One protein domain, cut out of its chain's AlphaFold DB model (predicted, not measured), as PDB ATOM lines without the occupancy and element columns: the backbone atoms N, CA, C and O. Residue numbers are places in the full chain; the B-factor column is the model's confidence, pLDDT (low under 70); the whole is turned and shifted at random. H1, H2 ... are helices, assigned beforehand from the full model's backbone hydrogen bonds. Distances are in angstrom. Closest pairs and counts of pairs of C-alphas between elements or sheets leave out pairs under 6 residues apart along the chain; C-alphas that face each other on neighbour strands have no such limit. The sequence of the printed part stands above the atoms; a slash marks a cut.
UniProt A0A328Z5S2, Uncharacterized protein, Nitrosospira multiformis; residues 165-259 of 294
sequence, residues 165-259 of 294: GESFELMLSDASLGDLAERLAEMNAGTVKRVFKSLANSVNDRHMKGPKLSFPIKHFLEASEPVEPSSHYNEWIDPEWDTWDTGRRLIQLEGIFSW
ATOM      1  N   GLY A 165     -15.309  -0.895  43.352       92.62
ATOM      2  CA  GLY A 165     -15.916  -2.085  43.944       92.62
ATOM      3  C   GLY A 165     -15.954  -3.261  42.974       92.62
ATOM      4  O   GLY A 165     -15.437  -4.329  43.289       92.62
ATOM      5  N   GLU A 166     -16.480  -3.040  41.772       92.00
ATOM      6  CA  GLU A 166     -16.538  -4.028  40.689       92.00
ATOM      7  C   GLU A 166     -15.136  -4.496  40.285       92.00
ATOM      8  O   GLU A 166     -14.889  -5.689  40.131       92.00
ATOM      9  N   SER A 167     -14.181  -3.568  40.178       90.75
ATOM     10  CA  SER A 167     -12.788  -3.904  39.864       90.75
ATOM     11  C   SER A 167     -12.146  -4.780  40.946       90.75
ATOM     12  O   SER A 167     -11.402  -5.709  40.630       90.75
ATOM     13  N   PHE A 168     -12.421  -4.505  42.225       92.56
ATOM     14  CA  PHE A 168     -11.910  -5.296  43.345       92.56
ATOM     15  C   PHE A 168     -12.597  -6.647  43.457       92.56
ATOM     16  O   PHE A 168     -11.915  -7.637  43.708       92.56
ATOM     17  N   GLU A 169     -13.902  -6.717  43.215       93.31
ATOM     18  CA  GLU A 169     -14.644  -7.976  43.185       93.31
ATOM     19  C   GLU A 169     -14.048  -8.946  42.158       93.31
ATOM     20  O   GLU A 169     -13.833 -10.114  42.470       93.31
ATOM     21  N   LEU A 170     -13.640  -8.456  40.981       90.94
ATOM     22  CA  LEU A 170     -12.947  -9.277  39.978       90.94
ATOM     23  C   LEU A 170     -11.609  -9.853  40.463       90.94
ATOM     24  O   LEU A 170     -11.137 -10.841  39.891       90.94
ATOM     25  N   MET A 171     -10.973  -9.235  41.464       92.06
ATOM     26  CA  MET A 171      -9.721  -9.720  42.049       92.06
ATOM     27  C   MET A 171      -9.945 -10.779  43.127       92.06
ATOM     28  O   MET A 171      -8.982 -11.446  43.501       92.06
ATOM     29  N   LEU A 172     -11.166 -10.937  43.640       93.75
ATOM     30  CA  LEU A 172     -11.486 -11.874  44.713       93.75
ATOM     31  C   LEU A 172     -11.929 -13.217  44.126       93.75
ATOM     32  O   LEU A 172     -12.794 -13.274  43.258       93.75
ATOM     33  N   SER A 173     -11.335 -14.315  44.594       93.69
ATOM     34  CA  SER A 173     -11.699 -15.663  44.132       93.69
ATOM     35  C   SER A 173     -12.628 -16.425  45.078       93.69
ATOM     36  O   SER A 173     -13.262 -17.390  44.653       93.69
ATOM     37  N   ASP A 174     -12.703 -16.027  46.352       95.06
ATOM     38  CA  ASP A 174     -13.413 -16.761  47.409       95.06
ATOM     39  C   ASP A 174     -14.258 -15.881  48.343       95.06
ATOM     40  O   ASP A 174     -14.757 -16.371  49.357       95.06
ATOM     41  N   ALA A 175     -14.425 -14.599  48.016       95.06
ATOM     42  CA  ALA A 175     -15.120 -13.628  48.852       95.06
ATOM     43  C   ALA A 175     -15.886 -12.613  48.002       95.06
ATOM     44  O   ALA A 175     -15.473 -12.288  46.889       95.06
ATOM     45  N   SER A 176     -16.983 -12.096  48.548       96.00
ATOM     46  CA  SER A 176     -17.733 -10.987  47.959       96.00
ATOM     47  C   SER A 176     -17.117  -9.630  48.317       96.00
ATOM     48  O   SER A 176     -16.315  -9.502  49.249       96.00
ATOM     49  N   LEU A 177     -17.554  -8.579  47.619       95.44
ATOM     50  CA  LEU A 177     -17.218  -7.202  47.984       95.44
ATOM     51  C   LEU A 177     -17.706  -6.836  49.402       95.44
ATOM     52  O   LEU A 177     -17.042  -6.073  50.101       95.44
ATOM     53  N   GLY A 178     -18.829  -7.414  49.847       96.62
ATOM     54  CA  GLY A 178     -19.348  -7.245  51.207       96.62
ATOM     55  C   GLY A 178     -18.428  -7.860  52.262       96.62
ATOM     56  O   GLY A 178     -18.083  -7.191  53.233       96.62
ATOM     57  N   ASP A 179     -17.937  -9.080  52.022       96.88
ATOM     58  CA  ASP A 179     -16.962  -9.735  52.907       96.88
ATOM     59  C   ASP A 179     -15.677  -8.902  53.020       96.88
ATOM     60  O   ASP A 179     -15.112  -8.747  54.106       96.88
ATOM     61  N   LEU A 180     -15.216  -8.321  51.905       96.69
ATOM     62  CA  LEU A 180     -14.092  -7.388  51.909       96.69
ATOM     63  C   LEU A 180     -14.400  -6.142  52.750       96.69
ATOM     64  O   LEU A 180     -13.566  -5.747  53.566       96.69
ATOM     65  N   ALA A 181     -15.585  -5.547  52.593       96.94
ATOM     66  CA  ALA A 181     -15.999  -4.362  53.343       96.94
ATOM     67  C   ALA A 181     -15.988  -4.607  54.858       96.94
ATOM     68  O   ALA A 181     -15.406  -3.828  55.615       96.94
ATOM     69  N   GLU A 182     -16.591  -5.714  55.294       97.06
ATOM     70  CA  GLU A 182     -16.669  -6.101  56.704       97.06
ATOM     71  C   GLU A 182     -15.274  -6.283  57.304       97.06
ATOM     72  O   GLU A 182     -14.964  -5.715  58.353       97.06
ATOM     73  N   ARG A 183     -14.387  -6.995  56.595       96.06
ATOM     74  CA  ARG A 183     -13.000  -7.194  57.036       96.06
ATOM     75  C   ARG A 183     -12.229  -5.887  57.131       96.06
ATOM     76  O   ARG A 183     -11.473  -5.704  58.081       96.06
ATOM     77  N   LEU A 184     -12.407  -4.980  56.174       95.44
ATOM     78  CA  LEU A 184     -11.745  -3.677  56.187       95.44
ATOM     79  C   LEU A 184     -12.254  -2.786  57.326       95.44
ATOM     80  O   LEU A 184     -11.450  -2.111  57.968       95.44
ATOM     81  N   ALA A 185     -13.556  -2.798  57.621       96.19
ATOM     82  CA  ALA A 185     -14.156  -1.970  58.669       96.19
ATOM     83  C   ALA A 185     -13.632  -2.301  60.082       96.19
ATOM     84  O   ALA A 185     -13.593  -1.429  60.954       96.19
ATOM     85  N   GLU A 186     -13.174  -3.533  60.308       95.25
ATOM     86  CA  GLU A 186     -12.556  -3.974  61.567       95.25
ATOM     87  C   GLU A 186     -11.081  -3.548  61.710       95.25
ATOM     88  O   GLU A 186     -10.505  -3.630  62.798       95.25
ATOM     89  N   MET A 187     -10.451  -3.076  60.632       93.81
ATOM     90  CA  MET A 187      -9.028  -2.744  60.596       93.81
ATOM     91  C   MET A 187      -8.753  -1.270  60.905       93.81
ATOM     92  O   MET A 187      -9.602  -0.392  60.745       93.81
ATOM     93  N   ASN A 188      -7.515  -0.982  61.315       92.94
ATOM     94  CA  ASN A 188      -7.036   0.396  61.411       92.94
ATOM     95  C   ASN A 188      -6.802   1.012  60.021       92.94
ATOM     96  O   ASN A 188      -6.500   0.300  59.054       92.94
ATOM     97  N   ALA A 189      -6.850   2.340  59.947       91.56
ATOM     98  CA  ALA A 189      -6.748   3.104  58.705       91.56
ATOM     99  C   ALA A 189      -5.488   2.763  57.894       91.56
ATOM    100  O   ALA A 189      -5.532   2.615  56.673       91.56
ATOM    101  N   GLY A 190      -4.348   2.605  58.574       88.00
ATOM    102  CA  GLY A 190      -3.075   2.276  57.931       88.00
ATOM    103  C   GLY A 190      -3.087   0.913  57.235       88.00
ATOM    104  O   GLY A 190      -2.455   0.748  56.193       88.00
ATOM    105  N   THR A 191      -3.819  -0.055  57.783       89.38
ATOM    106  CA  THR A 191      -3.961  -1.394  57.198       89.38
ATOM    107  C   THR A 191      -4.916  -1.368  56.013       89.38
ATOM    108  O   THR A 191      -4.556  -1.864  54.950       89.38
ATOM    109  N   VAL A 192      -6.058  -0.688  56.144       91.56
ATOM    110  CA  VAL A 192      -7.022  -0.500  55.045       91.56
ATOM    111  C   VAL A 192      -6.354   0.137  53.822       91.56
ATOM    112  O   VAL A 192      -6.492  -0.358  52.706       91.56
ATOM    113  N   LYS A 193      -5.536   1.177  54.029       89.56
ATOM    114  CA  LYS A 193      -4.763   1.835  52.958       89.56
ATOM    115  C   LYS A 193      -3.819   0.876  52.225       89.56
ATOM    116  O   LYS A 193      -3.706   0.943  51.002       89.56
ATOM    117  N   ARG A 194      -3.148  -0.031  52.949       87.44
ATOM    118  CA  ARG A 194      -2.281  -1.056  52.335       87.44
ATOM    119  C   ARG A 194      -3.085  -2.070  51.530       87.44
ATOM    120  O   ARG A 194      -2.673  -2.399  50.421       87.44
ATOM    121  N   VAL A 195      -4.234  -2.510  52.048       91.31
ATOM    122  CA  VAL A 195      -5.127  -3.433  51.333       91.31
ATOM    123  C   VAL A 195      -5.613  -2.807  50.024       91.31
ATOM    124  O   VAL A 195      -5.464  -3.427  48.974       91.31
ATOM    125  N   PHE A 196      -6.090  -1.555  50.050       91.00
ATOM    126  CA  PHE A 196      -6.507  -0.846  48.833       91.00
ATOM    127  C   PHE A 196      -5.390  -0.727  47.802       91.00
ATOM    128  O   PHE A 196      -5.611  -0.986  46.620       91.00
ATOM    129  N   LYS A 197      -4.171  -0.401  48.242       87.31
ATOM    130  CA  LYS A 197      -3.019  -0.351  47.342       87.31
ATOM    131  C   LYS A 197      -2.709  -1.721  46.734       87.31
ATOM    132  O   LYS A 197      -2.430  -1.794  45.541       87.31
ATOM    133  N   SER A 198      -2.767  -2.794  47.524       88.81
ATOM    134  CA  SER A 198      -2.552  -4.156  47.023       88.81
ATOM    135  C   SER A 198      -3.608  -4.550  45.990       88.81
ATOM    136  O   SER A 198      -3.250  -5.049  44.928       88.81
ATOM    137  N   LEU A 199      -4.886  -4.278  46.264       90.94
ATOM    138  CA  LEU A 199      -5.985  -4.525  45.329       90.94
ATOM    139  C   LEU A 199      -5.792  -3.757  44.021       90.94
ATOM    140  O   LEU A 199      -5.860  -4.343  42.944       90.94
ATOM    141  N   ALA A 200      -5.492  -2.461  44.100       87.88
ATOM    142  CA  ALA A 200      -5.286  -1.637  42.917       87.88
ATOM    143  C   ALA A 200      -4.058  -2.068  42.099       87.88
ATOM    144  O   ALA A 200      -4.100  -2.054  40.870       87.88
ATOM    145  N   ASN A 201      -2.983  -2.504  42.762       86.81
ATOM    146  CA  ASN A 201      -1.832  -3.091  42.081       86.81
ATOM    147  C   ASN A 201      -2.214  -4.386  41.353       86.81
ATOM    148  O   ASN A 201      -1.809  -4.562  40.211       86.81
ATOM    149  N   SER A 202      -3.010  -5.265  41.970       88.88
ATOM    150  CA  SER A 202      -3.495  -6.493  41.323       88.88
ATOM    151  C   SER A 202      -4.411  -6.204  40.134       88.88
ATOM    152  O   SER A 202      -4.277  -6.855  39.099       88.88
ATOM    153  N   VAL A 203      -5.281  -5.194  40.245       88.44
ATOM    154  CA  VAL A 203      -6.101  -4.699  39.127       88.44
ATOM    155  C   VAL A 203      -5.207  -4.243  37.972       88.44
ATOM    156  O   VAL A 203      -5.381  -4.696  36.841       88.44
ATOM    157  N   ASN A 204      -4.206  -3.407  38.254       84.81
ATOM    158  CA  ASN A 204      -3.259  -2.934  37.245       84.81
ATOM    159  C   ASN A 204      -2.413  -4.077  36.653       84.81
ATOM    160  O   ASN A 204      -2.150  -4.107  35.456       84.81
ATOM    161  N   ASP A 205      -2.016  -5.058  37.461       84.31
ATOM    162  CA  ASP A 205      -1.260  -6.221  36.997       84.31
ATOM    163  C   ASP A 205      -2.084  -7.107  36.057       84.31
ATOM    164  O   ASP A 205      -1.574  -7.504  35.012       84.31
ATOM    165  N   ARG A 206      -3.358  -7.379  36.370       84.69
ATOM    166  CA  ARG A 206      -4.279  -8.084  35.456       84.69
ATOM    167  C   ARG A 206      -4.516  -7.278  34.175       84.69
ATOM    168  O   ARG A 206      -4.612  -7.837  33.080       84.69
ATOM    169  N   HIS A 207      -4.535  -5.953  34.289       76.88
ATOM    170  CA  HIS A 207      -4.565  -5.059  33.136       76.88
ATOM    171  C   HIS A 207      -3.271  -5.089  32.301       76.88
ATOM    172  O   HIS A 207      -3.340  -4.864  31.109       76.88
ATOM    173  N   MET A 208      -2.098  -5.403  32.844       76.38
ATOM    174  CA  MET A 208      -0.865  -5.430  32.036       76.38
ATOM    175  C   MET A 208      -0.476  -6.830  31.554       76.38
ATOM    176  O   MET A 208       0.136  -6.969  30.504       76.38
ATOM    177  N   LYS A 209      -0.791  -7.871  32.333       74.44
ATOM    178  CA  LYS A 209      -0.232  -9.226  32.166       74.44
ATOM    179  C   LYS A 209      -1.219 -10.251  31.613       74.44
ATOM    180  O   LYS A 209      -0.829 -11.392  31.398       74.44
ATOM    181  N   GLY A 210      -2.479  -9.864  31.433       68.25
ATOM    182  CA  GLY A 210      -3.516 -10.717  30.853       68.25
ATOM    183  C   GLY A 210      -4.641 -11.073  31.833       68.25
ATOM    184  O   GLY A 210      -4.558 -10.796  33.036       68.25
ATOM    185  N   PRO A 211      -5.735 -11.650  31.313       68.00
ATOM    186  CA  PRO A 211      -6.948 -11.880  32.084       68.00
ATOM    187  C   PRO A 211      -6.778 -12.988  33.139       68.00
ATOM    188  O   PRO A 211      -5.922 -13.863  33.020       68.00
ATOM    189  N   LYS A 212      -7.676 -13.004  34.140       70.19
ATOM    190  CA  LYS A 212      -7.884 -14.090  35.141       70.19
ATOM    191  C   LYS A 212      -6.989 -14.139  36.388       70.19
ATOM    192  O   LYS A 212      -7.070 -15.113  37.141       70.19
ATOM    193  N   LEU A 213      -6.204 -13.107  36.694       76.06
ATOM    194  CA  LEU A 213      -5.607 -13.007  38.033       76.06
ATOM    195  C   LEU A 213      -6.712 -12.710  39.064       76.06
ATOM    196  O   LEU A 213      -7.345 -11.657  39.026       76.06
ATOM    197  N   SER A 214      -6.962 -13.668  39.953       88.12
ATOM    198  CA  SER A 214      -7.831 -13.528  41.124       88.12
ATOM    199  C   SER A 214      -7.179 -14.238  42.306       88.12
ATOM    200  O   SER A 214      -6.405 -15.186  42.137       88.12
ATOM    201  N   PHE A 215      -7.457 -13.756  43.508       92.00
ATOM    202  CA  PHE A 215      -6.776 -14.154  44.725       92.00
ATOM    203  C   PHE A 215      -7.789 -14.336  45.853       92.00
ATOM    204  O   PHE A 215      -8.792 -13.621  45.903       92.00
ATOM    205  N   PRO A 216      -7.533 -15.266  46.786       93.75
ATOM    206  CA  PRO A 216      -8.376 -15.382  47.961       93.75
ATOM    207  C   PRO A 216      -8.252 -14.111  48.803       93.75
ATOM    208  O   PRO A 216      -7.163 -13.539  48.876       93.75
ATOM    209  N   ILE A 217      -9.310 -13.693  49.499       94.25
ATOM    210  CA  ILE A 217      -9.328 -12.428  50.261       94.25
ATOM    211  C   ILE A 217      -8.122 -12.285  51.203       94.25
ATOM    212  O   ILE A 217      -7.517 -11.216  51.296       94.25
ATOM    213  N   LYS A 218      -7.696 -13.390  51.832       92.69
ATOM    214  CA  LYS A 218      -6.525 -13.438  52.722       92.69
ATOM    215  C   LYS A 218      -5.235 -12.935  52.072       92.69
ATOM    216  O   LYS A 218      -4.411 -12.357  52.766       92.69
ATOM    217  N   HIS A 219      -5.073 -13.107  50.756       91.00
ATOM    218  CA  HIS A 219      -3.914 -12.614  50.009       91.00
ATOM    219  C   HIS A 219      -3.726 -11.108  50.215       91.00
ATOM    220  O   HIS A 219      -2.604 -10.642  50.391       91.00
ATOM    221  N   PHE A 220      -4.834 -10.367  50.245       91.56
ATOM    222  CA  PHE A 220      -4.834  -8.924  50.431       91.56
ATOM    223  C   PHE A 220      -4.751  -8.530  51.907       91.56
ATOM    224  O   PHE A 220      -4.045  -7.584  52.245       91.56
ATOM    225  N   LEU A 221      -5.443  -9.257  52.793       88.81
ATOM    226  CA  LEU A 221      -5.476  -8.941  54.227       88.81
ATOM    227  C   LEU A 221      -4.143  -9.241  54.935       88.81
ATOM    228  O   LEU A 221      -3.780  -8.551  55.884       88.81
ATOM    229  N   GLU A 222      -3.420 -10.264  54.475       81.12
ATOM    230  CA  GLU A 222      -2.145 -10.715  55.044       81.12
ATOM    231  C   GLU A 222      -0.926 -10.129  54.320       81.12
ATOM    232  O   GLU A 222       0.200 -10.475  54.675       81.12
ATOM    233  N   ALA A 223      -1.124  -9.257  53.320       62.94
ATOM    234  CA  ALA A 223      -0.049  -8.657  52.533       62.94
ATOM    235  C   ALA A 223       0.985  -7.981  53.457       62.94
ATOM    236  O   ALA A 223       0.777  -6.895  54.005       62.94
ATOM    237  N   SER A 224       2.095  -8.690  53.668       49.69
ATOM    238  CA  SER A 224       3.078  -8.442  54.724       49.69
ATOM    239  C   SER A 224       4.214  -7.517  54.302       49.69
ATOM    240  O   SER A 224       5.037  -7.136  55.134       49.69
ATOM    241  N   GLU A 225       4.294  -7.162  53.019       54.53
ATOM    242  CA  GLU A 225       5.307  -6.223  52.555       54.53
ATOM    243  C   GLU A 225       4.879  -4.785  52.873       54.53
ATOM    244  O   GLU A 225       3.745  -4.391  52.576       54.53
ATOM    245  N   PRO A 226       5.755  -3.969  53.487       52.12
ATOM    246  CA  PRO A 226       5.504  -2.549  53.653       52.12
ATOM    247  C   PRO A 226       5.520  -1.895  52.274       52.12
ATOM    248  O   PRO A 226       6.550  -1.463  51.767       52.12
ATOM    249  N   VAL A 227       4.352  -1.826  51.653       54.72
ATOM    250  CA  VAL A 227       4.166  -1.014  50.463       54.72
ATOM    251  C   VAL A 227       4.066   0.430  50.944       54.72
ATOM    252  O   VAL A 227       3.117   0.767  51.657       54.72
ATOM    253  N   GLU A 228       5.041   1.283  50.600       53.31
ATOM    254  CA  GLU A 228       4.949   2.718  50.906       53.31
ATOM    255  C   GLU A 228       3.585   3.232  50.433       53.31
ATOM    256  O   GLU A 228       3.236   2.997  49.273       53.31
ATOM    257  N   PRO A 229       2.769   3.874  51.282       52.38
ATOM    258  CA  PRO A 229       1.459   4.345  50.858       52.38
ATOM    259  C   PRO A 229       1.637   5.337  49.704       52.38
ATOM    260  O   PRO A 229       2.372   6.312  49.844       52.38
ATOM    261  N   SER A 230       0.989   5.113  48.557       58.12
ATOM    262  CA  SER A 230       0.890   6.195  47.574       58.12
ATOM    263  C   SER A 230      -0.043   7.272  48.132       58.12
ATOM    264  O   SER A 230      -1.009   6.966  48.837       58.12
ATOM    265  N   SER A 231       0.240   8.538  47.823       58.69
ATOM    266  CA  SER A 231      -0.557   9.680  48.289       58.69
ATOM    267  C   SER A 231      -2.040   9.552  47.929       58.69
ATOM    268  O   SER A 231      -2.882   9.881  48.751       58.69
ATOM    269  N   HIS A 232      -2.360   8.979  46.766       66.56
ATOM    270  CA  HIS A 232      -3.737   8.847  46.287       66.56
ATOM    271  C   HIS A 232      -4.646   7.998  47.193       66.56
ATOM    272  O   HIS A 232      -5.760   8.411  47.483       66.56
ATOM    273  N   TYR A 233      -4.185   6.852  47.711       66.81
ATOM    274  CA  TYR A 233      -5.025   6.023  48.597       66.81
ATOM    275  C   TYR A 233      -5.072   6.557  50.032       66.81
ATOM    276  O   TYR A 233      -5.983   6.231  50.794       66.81
ATOM    277  N   ASN A 234      -4.106   7.399  50.420       62.59
ATOM    278  CA  ASN A 234      -4.146   8.066  51.719       62.59
ATOM    279  C   ASN A 234      -5.334   9.024  51.840       62.59
ATOM    280  O   ASN A 234      -5.792   9.228  52.962       62.59
ATOM    281  N   GLU A 235      -5.797   9.574  50.716       75.81
ATOM    282  CA  GLU A 235      -6.920  10.510  50.622       75.81
ATOM    283  C   GLU A 235      -8.286   9.809  50.659       75.81
ATOM    284  O   GLU A 235      -9.285  10.445  50.973       75.81
ATOM    285  N   TRP A 236      -8.346   8.501  50.375       85.69
ATOM    286  CA  TRP A 236      -9.609   7.750  50.359       85.69
ATOM    287  C   TRP A 236     -10.153   7.478  51.759       85.69
ATOM    288  O   TRP A 236     -11.364   7.494  51.970       85.69
ATOM    289  N   ILE A 237      -9.252   7.211  52.707       90.31
ATOM    290  CA  ILE A 237      -9.597   6.875  54.089       90.31
ATOM    291  C   ILE A 237      -9.483   8.113  54.953       90.31
ATOM    292  O   ILE A 237      -8.423   8.744  55.010       90.31
ATOM    293  N   ASP A 238     -10.570   8.414  55.656       91.44
ATOM    294  CA  ASP A 238     -10.675   9.616  56.470       91.44
ATOM    295  C   ASP A 238      -9.632   9.599  57.605       91.44
ATOM    296  O   ASP A 238      -9.401   8.544  58.210       91.44
ATOM    297  N   PRO A 239      -8.989  10.738  57.924       89.38
ATOM    298  CA  PRO A 239      -8.080  10.834  59.065       89.38
ATOM    299  C   PRO A 239      -8.694  10.392  60.403       89.38
ATOM    300  O   PRO A 239      -7.965   9.936  61.282       89.38
ATOM    301  N   GLU A 240     -10.013  10.504  60.565       93.88
ATOM    302  CA  GLU A 240     -10.748  10.099  61.764       93.88
ATOM    303  C   GLU A 240     -11.182   8.624  61.765       93.88
ATOM    304  O   GLU A 240     -11.789   8.187  62.744       93.88
ATOM    305  N   TRP A 241     -10.871   7.838  60.727       95.69
ATOM    306  CA  TRP A 241     -11.302   6.438  60.567       95.69
ATOM    307  C   TRP A 241     -11.194   5.602  61.848       95.69
ATOM    308  O   TRP A 241     -12.140   4.917  62.250       95.69
ATOM    309  N   ASP A 242     -10.048   5.686  62.527       95.94
ATOM    310  CA  ASP A 242      -9.759   4.890  63.722       95.94
ATOM    311  C   ASP A 242     -10.664   5.251  64.917       95.94
ATOM    312  O   ASP A 242     -10.812   4.450  65.839       95.94
ATOM    313  N   THR A 243     -11.319   6.414  64.884       95.94
ATOM    314  CA  THR A 243     -12.261   6.887  65.915       95.94
ATOM    315  C   THR A 243     -13.718   6.524  65.629       95.94
ATOM    316  O   THR A 243     -14.564   6.637  66.514       95.94
ATOM    317  N   TRP A 244     -14.027   6.107  64.400       97.19
ATOM    318  CA  TRP A 244     -15.388   5.799  63.974       97.19
ATOM    319  C   TRP A 244     -15.820   4.391  64.377       97.19
ATOM    320  O   TRP A 244     -14.999   3.477  64.476       97.19
ATOM    321  N   ASP A 245     -17.130   4.211  64.560       96.69
ATOM    322  CA  ASP A 245     -17.732   2.885  64.663       96.69
ATOM    323  C   ASP A 245     -17.749   2.152  63.309       96.69
ATOM    324  O   ASP A 245     -17.572   2.743  62.238       96.69
ATOM    325  N   THR A 246     -17.982   0.839  63.363       96.00
ATOM    326  CA  THR A 246     -18.025  -0.036  62.186       96.00
ATOM    327  C   THR A 246     -19.064   0.410  61.155       96.00
ATOM    328  O   THR A 246     -18.799   0.324  59.960       96.00
ATOM    329  N   GLY A 247     -20.221   0.921  61.584       96.81
ATOM    330  CA  GLY A 247     -21.287   1.338  60.671       96.81
ATOM    331  C   GLY A 247     -20.866   2.523  59.808       96.81
ATOM    332  O   GLY A 247     -21.015   2.493  58.587       96.81
ATOM    333  N   ARG A 248     -20.254   3.543  60.418       97.12
ATOM    334  CA  ARG A 248     -19.725   4.698  59.679       97.12
ATOM    335  C   ARG A 248     -18.575   4.312  58.743       97.12
ATOM    336  O   ARG A 248     -18.484   4.861  57.647       97.12
ATOM    337  N   ARG A 249     -17.730   3.354  59.139       97.69
ATOM    338  CA  ARG A 249     -16.661   2.809  58.280       97.69
ATOM    339  C   ARG A 249     -17.214   2.084  57.056       97.69
ATOM    340  O   ARG A 249     -16.733   2.326  55.954       97.69
ATOM    341  N   LEU A 250     -18.246   1.258  57.230       97.50
ATOM    342  CA  LEU A 250     -18.919   0.570  56.122       97.50
ATOM    343  C   LEU A 250     -19.518   1.562  55.120       97.50
ATOM    344  O   LEU A 250     -19.277   1.424  53.927       97.50
ATOM    345  N   ILE A 251     -20.186   2.618  55.596       96.56
ATOM    346  CA  ILE A 251     -20.733   3.674  54.724       96.56
ATOM    347  C   ILE A 251     -19.624   4.348  53.900       96.56
ATOM    348  O   ILE A 251     -19.811   4.627  52.716       96.56
ATOM    349  N   GLN A 252     -18.454   4.610  54.497       95.50
ATOM    350  CA  GLN A 252     -17.329   5.157  53.733       95.50
ATOM    351  C   GLN A 252     -16.824   4.165  52.679       95.50
ATOM    352  O   GLN A 252     -16.552   4.579  51.555       95.50
ATOM    353  N   LEU A 253     -16.700   2.879  53.020       96.50
ATOM    354  CA  LEU A 253     -16.259   1.843  52.082       96.50
ATOM    355  C   LEU A 253     -17.232   1.686  50.909       96.50
ATOM    356  O   LEU A 253     -16.781   1.654  49.770       96.50
ATOM    357  N   GLU A 254     -18.542   1.676  51.163       94.94
ATOM    358  CA  GLU A 254     -19.575   1.698  50.117       94.94
ATOM    359  C   GLU A 254     -19.409   2.913  49.195       94.94
ATOM    360  O   GLU A 254     -19.440   2.784  47.970       94.94
ATOM    361  N   GLY A 255     -19.157   4.088  49.783       94.19
ATOM    362  CA  GLY A 255     -18.835   5.302  49.042       94.19
ATOM    363  C   GLY A 255     -17.627   5.111  48.126       94.19
ATOM    364  O   GLY A 255     -17.747   5.334  46.924       94.19
ATOM    365  N   ILE A 256     -16.502   4.638  48.664       92.75
ATOM    366  CA  ILE A 256     -15.269   4.380  47.903       92.75
ATOM    367  C   ILE A 256     -15.514   3.379  46.772       92.75
ATOM    368  O   ILE A 256     -15.096   3.612  45.640       92.75
ATOM    369  N   PHE A 257     -16.203   2.275  47.059       93.81
ATOM    370  CA  PHE A 257     -16.504   1.244  46.068       93.81
ATOM    371  C   PHE A 257     -17.358   1.781  44.921       93.81
ATOM    372  O   PHE A 257     -17.145   1.382  43.783       93.81
ATOM    373  N   SER A 258     -18.268   2.715  45.201       90.69
ATOM    374  CA  SER A 258     -19.120   3.344  44.186       90.69
ATOM    375  C   SER A 258     -18.411   4.390  43.320       90.69
ATOM    376  O   SER A 258     -18.958   4.801  42.297       90.69
ATOM    377  N   TRP A 259     -17.222   4.861  43.713       88.69
ATOM    378  CA  TRP A 259     -16.498   5.849  42.919       88.69
ATOM    379  C   TRP A 259     -16.095   5.255  41.570       88.69
ATOM    380  O   TRP A 259     -15.645   4.109  41.493       88.69
TER     381      TRP A 259
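This is residues 165 to 259 of the 294 residues of an uncharacterized protein of Nitrosospira multiformis (UniProt A0A328Z5S2). What would one see first? One long helix, H3, runs along the longest axis, with the short helices H4 and H5 on opposite sides of it; a third side is covered by H1 and H2, while H6 crosses H2 farther out. What is it made of? The printed part has 95 residues with six named helices, H1 to H6 in chain order, and no named strand: all helix. How full is it? It is compact, with a radius of gyration of the C-alphas of 12.7 A and spans of 40 by 26 by 24 A.

What touches the longest helix? H3, residues 189 to 209, touches H1, residues 165 to 169, with residues 199 to 203 alone; the closest C-alphas, Phe 168 and Leu 199, are 6.3 A apart. It touches H4, residues 217 to 221, at C-alphas Val 195 and Phe 220, 5.6 A, with residues 195 to 199 alone, and H5, residues 231 to 234, at C-alphas Lys 193 and Tyr 233, 6.1 A, with residues 193 to 197 alone. What lies beyond? H2, residues 177 to 185, touches H6, residues 246 to 258, opposite ways at a steep tilt of 47 degrees; their closest C-alphas, Ala 185 and Arg 249, are 5.4 A apart. H3 and H6 are apart. How do the backbones run? Every O i to N i+4 pair is within hydrogen-bond range in H1, H2, H3, H4 and H6; H5 is too short for such a pair.

How long are the longer helices? H3 measures 30.0 A, H6 18.3 A and H2 12.3 A from first to last C-alpha. Where are the anchors? C-alpha 189 begins H3 at (-6.748, 3.104, 58.705), and C-alpha 258 ends H6 at (-19.120, 3.344, 44.186).

How large is it? The two C-alphas farthest apart, Gly 210 and Thr 243, are 40.2 A apart. Which link is long? That from H5 to H6, with 11 residues; the printed part has no cut. Where is confidence low? In the model, pLDDT is under 70 at residues 210 to 211 and 223 to 234.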